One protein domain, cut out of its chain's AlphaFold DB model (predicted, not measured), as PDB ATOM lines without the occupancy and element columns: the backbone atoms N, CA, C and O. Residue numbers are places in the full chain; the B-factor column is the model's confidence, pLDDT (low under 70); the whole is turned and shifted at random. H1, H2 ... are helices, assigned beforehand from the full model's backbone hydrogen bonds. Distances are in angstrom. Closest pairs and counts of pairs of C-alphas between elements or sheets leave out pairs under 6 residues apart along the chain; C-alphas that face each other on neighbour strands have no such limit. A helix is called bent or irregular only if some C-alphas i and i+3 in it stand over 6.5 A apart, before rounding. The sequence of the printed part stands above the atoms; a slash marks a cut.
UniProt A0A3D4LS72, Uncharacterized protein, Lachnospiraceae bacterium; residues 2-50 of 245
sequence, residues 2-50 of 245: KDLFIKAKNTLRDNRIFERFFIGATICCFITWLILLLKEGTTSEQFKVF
ATOM      1  N   LYS A   2     -41.221   1.611  61.822       50.56
ATOM      2  CA  LYS A   2     -41.253   0.679  62.973       50.56
ATOM      3  C   LYS A   2     -40.270  -0.496  62.844       50.56
ATOM      4  O   LYS A   2     -39.538  -0.757  63.790       50.56
ATOM      5  N   ASP A   3     -40.170  -1.124  61.674       52.62
ATOM      6  CA  ASP A   3     -39.283  -2.289  61.482       52.62
ATOM      7  C   ASP A   3     -37.795  -1.942  61.528       52.62
ATOM      8  O   ASP A   3     -36.997  -2.709  62.058       52.62
ATOM      9  N   LEU A   4     -37.414  -0.756  61.042       58.47
ATOM     10  CA  LEU A   4     -36.041  -0.258  61.145       58.47
ATOM     11  C   LEU A   4     -35.666  -0.001  62.612       58.47
ATOM     12  O   LEU A   4     -34.586  -0.387  63.043       58.47
ATOM     13  N   PHE A   5     -36.584   0.583  63.390       52.38
ATOM     14  CA  PHE A   5     -36.412   0.801  64.828       52.38
ATOM     15  C   PHE A   5     -36.341  -0.509  65.616       52.38
ATOM     16  O   PHE A   5     -35.499  -0.642  66.498       52.38
ATOM     17  N   ILE A   6     -37.186  -1.490  65.294       64.19
ATOM     18  CA  ILE A   6     -37.168  -2.814  65.931       64.19
ATOM     19  C   ILE A   6     -35.869  -3.547  65.588       64.19
ATOM     20  O   ILE A   6     -35.230  -4.108  66.475       64.19
ATOM     21  N   LYS A   7     -35.434  -3.493  64.325       58.25
ATOM     22  CA  LYS A   7     -34.177  -4.098  63.877       58.25
ATOM     23  C   LYS A   7     -32.976  -3.436  64.550       58.25
ATOM     24  O   LYS A   7     -32.167  -4.144  65.131       58.25
ATOM     25  N   ALA A   8     -32.915  -2.104  64.582       56.88
ATOM     26  CA  ALA A   8     -31.873  -1.360  65.292       56.88
ATOM     27  C   ALA A   8     -31.872  -1.660  66.801       56.88
ATOM     28  O   ALA A   8     -30.815  -1.911  67.374       56.88
ATOM     29  N   LYS A   9     -33.050  -1.714  67.437       58.56
ATOM     30  CA  LYS A   9     -33.211  -2.077  68.852       58.56
ATOM     31  C   LYS A   9     -32.703  -3.491  69.133       58.56
ATOM     32  O   LYS A   9     -31.982  -3.683  70.105       58.56
ATOM     33  N   ASN A  10     -33.039  -4.464  68.287       60.69
ATOM     34  CA  ASN A  10     -32.586  -5.847  68.437       60.69
ATOM     35  C   ASN A  10     -31.076  -5.972  68.191       60.69
ATOM     36  O   ASN A  10     -30.380  -6.597  68.985       60.69
ATOM     37  N   THR A  11     -30.543  -5.297  67.168       57.91
ATOM     38  CA  THR A  11     -29.098  -5.234  66.913       57.91
ATOM     39  C   THR A  11     -28.346  -4.609  68.087       57.91
ATOM     40  O   THR A  11     -27.335  -5.158  68.504       57.91
ATOM     41  N   LEU A  12     -28.832  -3.513  68.674       60.44
ATOM     42  CA  LEU A  12     -28.215  -2.894  69.853       60.44
ATOM     43  C   LEU A  12     -28.330  -3.771  71.107       60.44
ATOM     44  O   LEU A  12     -27.391  -3.827  71.898       60.44
ATOM     45  N   ARG A  13     -29.456  -4.471  71.287       62.12
ATOM     46  CA  ARG A  13     -29.701  -5.349  72.440       62.12
ATOM     47  C   ARG A  13     -28.785  -6.571  72.449       62.12
ATOM     48  O   ARG A  13     -28.305  -6.963  73.511       62.12
ATOM     49  N   ASP A  14     -28.552  -7.161  71.284       61.66
ATOM     50  CA  ASP A  14     -27.826  -8.427  71.173       61.66
ATOM     51  C   ASP A  14     -26.316  -8.207  70.938       61.66
ATOM     52  O   ASP A  14     -25.502  -9.119  71.124       61.66
ATOM     53  N   ASN A  15     -25.906  -6.979  70.594       66.62
ATOM     54  CA  ASN A  15     -24.517  -6.663  70.298       66.62
ATOM     55  C   ASN A  15     -23.687  -6.370  71.560       66.62
ATOM     56  O   ASN A  15     -23.499  -5.227  71.982       66.62
ATOM     57  N   ARG A  16     -23.091  -7.434  72.110       75.94
ATOM     58  CA  ARG A  16     -22.130  -7.371  73.227       75.94
ATOM     59  C   ARG A  16     -20.846  -6.590  72.912       75.94
ATOM     60  O   ARG A  16     -20.035  -6.406  73.816       75.94
ATOM     61  N   ILE A  17     -20.626  -6.142  71.670       83.56
ATOM     62  CA  ILE A  17     -19.451  -5.337  71.304       83.56
ATOM     63  C   ILE A  17     -19.438  -4.021  72.084       83.56
ATOM     64  O   ILE A  17     -18.395  -3.679  72.626       83.56
ATOM     65  N   PHE A  18     -20.575  -3.328  72.217       81.25
ATOM     66  CA  PHE A  18     -20.631  -2.063  72.965       81.25
ATOM     67  C   PHE A  18     -20.290  -2.250  74.442       81.25
ATOM     68  O   PHE A  18     -19.535  -1.467  75.007       81.25
ATOM     69  N   GLU A  19     -20.797  -3.322  75.049       81.69
ATOM     70  CA  GLU A  19     -20.476  -3.684  76.431       81.69
ATOM     71  C   GLU A  19     -18.981  -3.972  76.596       81.69
ATOM     72  O   GLU A  19     -18.335  -3.401  77.470       81.69
ATOM     73  N   ARG A  20     -18.411  -4.818  75.729       85.62
ATOM     74  CA  ARG A  20     -16.979  -5.152  75.758       85.62
ATOM     75  C   ARG A  20     -16.104  -3.923  75.537       85.62
ATOM     76  O   ARG A  20     -15.103  -3.774  76.227       85.62
ATOM     77  N   PHE A  21     -16.489  -3.052  74.606       88.31
ATOM     78  CA  PHE A  21     -15.787  -1.806  74.330       88.31
ATOM     79  C   PHE A  21     -15.840  -0.861  75.530       88.31
ATOM     80  O   PHE A  21     -14.798  -0.384  75.956       88.31
ATOM     81  N   PHE A  22     -17.018  -0.644  76.123       84.88
ATOM     82  CA  PHE A  22     -17.174   0.207  77.306       84.88
ATOM     83  C   PHE A  22     -16.334  -0.293  78.487       84.88
ATOM     84  O   PHE A  22     -15.620   0.486  79.119       84.88
ATOM     85  N   ILE A  23     -16.386  -1.600  78.754       84.25
ATOM     86  CA  ILE A  23     -15.589  -2.240  79.803       84.25
ATOM     87  C   ILE A  23     -14.095  -2.068  79.512       84.25
ATOM     88  O   ILE A  23     -13.356  -1.596  80.374       84.25
ATOM     89  N   GLY A  24     -13.659  -2.418  78.299       88.06
ATOM     90  CA  GLY A  24     -12.263  -2.316  77.885       88.06
ATOM     91  C   GLY A  24     -11.740  -0.885  77.984       88.06
ATOM     92  O   GLY A  24     -10.708  -0.660  78.605       88.06
ATOM     93  N   ALA A  25     -12.491   0.087  77.463       88.69
ATOM     94  CA  ALA A  25     -12.141   1.501  77.516       88.69
ATOM     95  C   ALA A  25     -12.033   2.007  78.959       88.69
ATOM     96  O   ALA A  25     -11.043   2.643  79.303       88.69
ATOM     97  N   THR A  26     -12.995   1.672  79.826       85.88
ATOM     98  CA  THR A  26     -12.979   2.120  81.228       85.88
ATOM     99  C   THR A  26     -11.785   1.545  81.988       85.88
ATOM    100  O   THR A  26     -11.104   2.275  82.704       85.88
ATOM    101  N   ILE A  27     -11.484   0.255  81.796       86.81
ATOM    102  CA  ILE A  27     -10.322  -0.397  82.416       86.81
ATOM    103  C   ILE A  27      -9.020   0.213  81.892       86.81
ATOM    104  O   ILE A  27      -8.143   0.531  82.690       86.81
ATOM    105  N   CYS A  28      -8.897   0.415  80.578       91.06
ATOM    106  CA  CYS A  28      -7.729   1.065  79.988       91.06
ATOM    107  C   CYS A  28      -7.534   2.475  80.554       91.06
ATOM    108  O   CYS A  28      -6.437   2.780  81.009       91.06
ATOM    109  N   CYS A  29      -8.585   3.300  80.613       89.25
ATOM    110  CA  CYS A  29      -8.520   4.634  81.209       89.25
ATOM    111  C   CYS A  29      -8.082   4.587  82.677       89.25
ATOM    112  O   CYS A  29      -7.214   5.360  83.069       89.25
ATOM    113  N   PHE A  30      -8.635   3.668  83.475       87.25
ATOM    114  CA  PHE A  30      -8.269   3.521  84.884       87.25
ATOM    115  C   PHE A  30      -6.806   3.092  85.063       87.25
ATOM    116  O   PHE A  30      -6.090   3.665  85.881       87.25
ATOM    117  N   ILE A  31      -6.336   2.121  84.274       91.25
ATOM    118  CA  ILE A  31      -4.940   1.665  84.310       91.25
ATOM    119  C   ILE A  31      -4.000   2.791  83.871       91.25
ATOM    120  O   ILE A  31      -2.988   3.021  84.527       91.25
ATOM    121  N   THR A  32      -4.327   3.516  82.798       92.00
ATOM    122  CA  THR A  32      -3.534   4.666  82.342       92.00
ATOM    123  C   THR A  32      -3.472   5.751  83.413       92.00
ATOM    124  O   THR A  32      -2.378   6.214  83.725       92.00
ATOM    125  N   TRP A  33      -4.611   6.107  84.015       91.12
ATOM    126  CA  TRP A  33      -4.678   7.056  85.129       91.12
ATOM    127  C   TRP A  33      -3.785   6.609  86.293       91.12
ATOM    128  O   TRP A  33      -2.956   7.384  86.758       91.12
ATOM    129  N   LEU A  34      -3.859   5.336  86.702       91.62
ATOM    130  CA  LEU A  34      -3.042   4.795  87.790       91.62
ATOM    131  C   LEU A  34      -1.539   4.810  87.466       91.62
ATOM    132  O   LEU A  34      -0.734   5.183  88.315       91.62
ATOM    133  N   ILE A  35      -1.145   4.427  86.248       94.88
ATOM    134  CA  ILE A  35       0.262   4.442  85.818       94.88
ATOM    135  C   ILE A  35       0.814   5.870  85.832       94.88
ATOM    136  O   ILE A  35       1.912   6.089  86.342       94.88
ATOM    137  N   LEU A  36       0.070   6.834  85.283       94.38
ATOM    138  CA  LEU A  36       0.489   8.236  85.256       94.38
ATOM    139  C   LEU A  36       0.571   8.818  86.670       94.38
ATOM    140  O   LEU A  36       1.570   9.449  87.000       94.38
ATOM    141  N   LEU A  37      -0.410   8.512  87.526       92.94
ATOM    142  CA  LEU A  37      -0.422   8.924  88.929       92.94
ATOM    143  C   LEU A  37       0.817   8.412  89.682       92.94
ATOM    144  O   LEU A  37       1.470   9.175  90.387       92.94
ATOM    145  N   LEU A  38       1.173   7.133  89.513       94.88
ATOM    146  CA  LEU A  38       2.346   6.537  90.166       94.88
ATOM    147  C   LEU A  38       3.673   7.050  89.592       94.88
ATOM    148  O   LEU A  38       4.652   7.159  90.326       94.88
ATOM    149  N   LYS A  39       3.720   7.354  88.290       95.56
ATOM    150  CA  LYS A  39       4.921   7.860  87.611       95.56
ATOM    151  C   LYS A  39       5.225   9.312  87.981       95.56
ATOM    152  O   LYS A  39       6.387   9.664  88.152       95.56
ATOM    153  N   GLU A  40       4.198  10.149  88.041       94.19
ATOM    154  CA  GLU A  40       4.328  11.592  88.268       94.19
ATOM    155  C   GLU A  40       4.224  11.964  89.754       94.19
ATOM    156  O   GLU A  40       4.704  13.018  90.163       94.19
ATOM    157  N   GLY A  41       3.640  11.099  90.590       90.69
ATOM    158  CA  GLY A  41       3.541  11.319  92.028       90.69
ATOM    159  C   GLY A  41       2.734  12.573  92.371       90.69
ATOM    160  O   GLY A  41       1.675  12.825  91.802       90.69
ATOM    161  N   THR A  42       3.224  13.373  93.319       87.19
ATOM    162  CA  THR A  42       2.507  14.537  93.877       87.19
ATOM    163  C   THR A  42       2.306  15.694  92.900       87.19
ATOM    164  O   THR A  42       1.457  16.544  93.149       87.19
ATOM    165  N   THR A  43       3.051  15.744  91.794       87.94
ATOM    166  CA  THR A  43       2.897  16.778  90.757       87.94
ATOM    167  C   THR A  43       1.969  16.346  89.625       87.94
ATOM    168  O   THR A  43       1.799  17.085  88.656       87.94
ATOM    169  N   SER A  44       1.370  15.158  89.734       90.06
ATOM    170  CA  SER A  44       0.567  14.589  88.666       90.06
ATOM    171  C   SER A  44      -0.701  15.389  88.387       90.06
ATOM    172  O   SER A  44      -1.485  15.700  89.287       90.06
ATOM    173  N   GLU A  45      -0.985  15.617  87.105       88.94
ATOM    174  CA  GLU A  45      -2.269  16.188  86.688       88.94
ATOM    175  C   GLU A  45      -3.443  15.230  86.921       88.94
ATOM    176  O   GLU A  45      -4.597  15.657  86.899       88.94
ATOM    177  N   GLN A  46      -3.174  13.950  87.201       87.81
ATOM    178  CA  GLN A  46      -4.202  12.948  87.472       87.81
ATOM    179  C   GLN A  46      -5.068  13.290  88.698       87.81
ATOM    180  O   GLN A  46      -6.218  12.850  88.770       87.81
ATOM    181  N   PHE A  47      -4.573  14.116  89.630       86.81
ATOM    182  CA  PHE A  47      -5.365  14.631  90.753       86.81
ATOM    183  C   PHE A  47      -6.487  15.587  90.324       86.81
ATOM    184  O   PHE A  47      -7.476  15.708  91.043       86.81
ATOM    185  N   LYS A  48      -6.407  16.184  89.125       85.62
ATOM    186  CA  LYS A  48      -7.465  17.043  88.561       85.62
ATOM    187  C   LYS A  48      -8.729  16.269  88.163       85.62
ATOM    188  O   LYS A  48      -9.725  16.884  87.796       85.62
ATOM    189  N   VAL A  49      -8.711  14.931  88.226       82.50
ATOM    190  CA  VAL A  49      -9.935  14.108  88.143       82.50
ATOM    191  C   VAL A  49     -10.895  14.438  89.293       82.50
ATOM    192  O   VAL A  49     -12.109  14.322  89.127       82.50
ATOM    193  N   PHE A  50     -10.362  14.878  90.434       86.62
ATOM    194  CA  PHE A  50     -11.136  15.471  91.515       86.62
ATOM    195  C   PHE A  50     -11.290  16.969  91.265       86.62
ATOM    196  O   PHE A  50     -10.337  17.635  90.845       86.62
TER     197      PHE A  50
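AT A GLANCE: This is residues 2 to 50 of the 245 residues of an uncharacterized protein of Lachnospiraceae bacterium (UniProt A0A3D4LS72). Picture a long rod of helix: H2 makes most of its length, H1 continues it on one side after an open bend, and on the far side the last residues of H2, past a kink near residue 37, make a turn from which the short H3 folds back over residues 33 to 37 of H2. Residues 2 to 31, H1 and much of H2, stand free. The printed part has 49 residues with three named helices, in the order H1, H2, H3, and no named strand; the class is all helix. The whole is extended, with a radius of gyration of the C-alphas of 18.1 A and spans of 55 by 17 by 10 A.

IN THESE COORDINATES: Find C-alpha 2 at (-41.253, 0.679, 62.973); from there H1, residues 2 to 14, runs 18.2 A. Next look at C-alpha 16 at (-22.130, -7.371, 73.227), where H2, residues 16 to 43, begins its 38.9 A. H2 is irregular: C-alphas 39 and 42 are 9.5 A apart. H3, residues 45 to 49, covers 8.1 A and ends at C-alpha 49, (-9.935, 14.108, 88.143).

HOW THE PARTS SIT: H1 and H2 meet only through their tight link, Asn 15. Further on, H2 has a kink of 52 degrees near residue 37. H2 touches H3 with residues 33 to 37 alone; look for their closest C-alphas at Leu 37 and Gln 46, 5.7 A apart. H1 and H3 are apart. In H1 every O i to N i+4 pair is within hydrogen-bond range; in H2 22 of 24 are, and in H3 0 of 1, beside 2 of 2 O i to N i+3 pairs.

THE WHOLE: The two C-alphas farthest apart, those of Asp 3 and Thr 42, are 55.5 A apart. The printed part has no cut, and both links are tight. In the B-factor column, residues 2 to 15 are under 70, while the mean pLDDT of the printed part is 79.8.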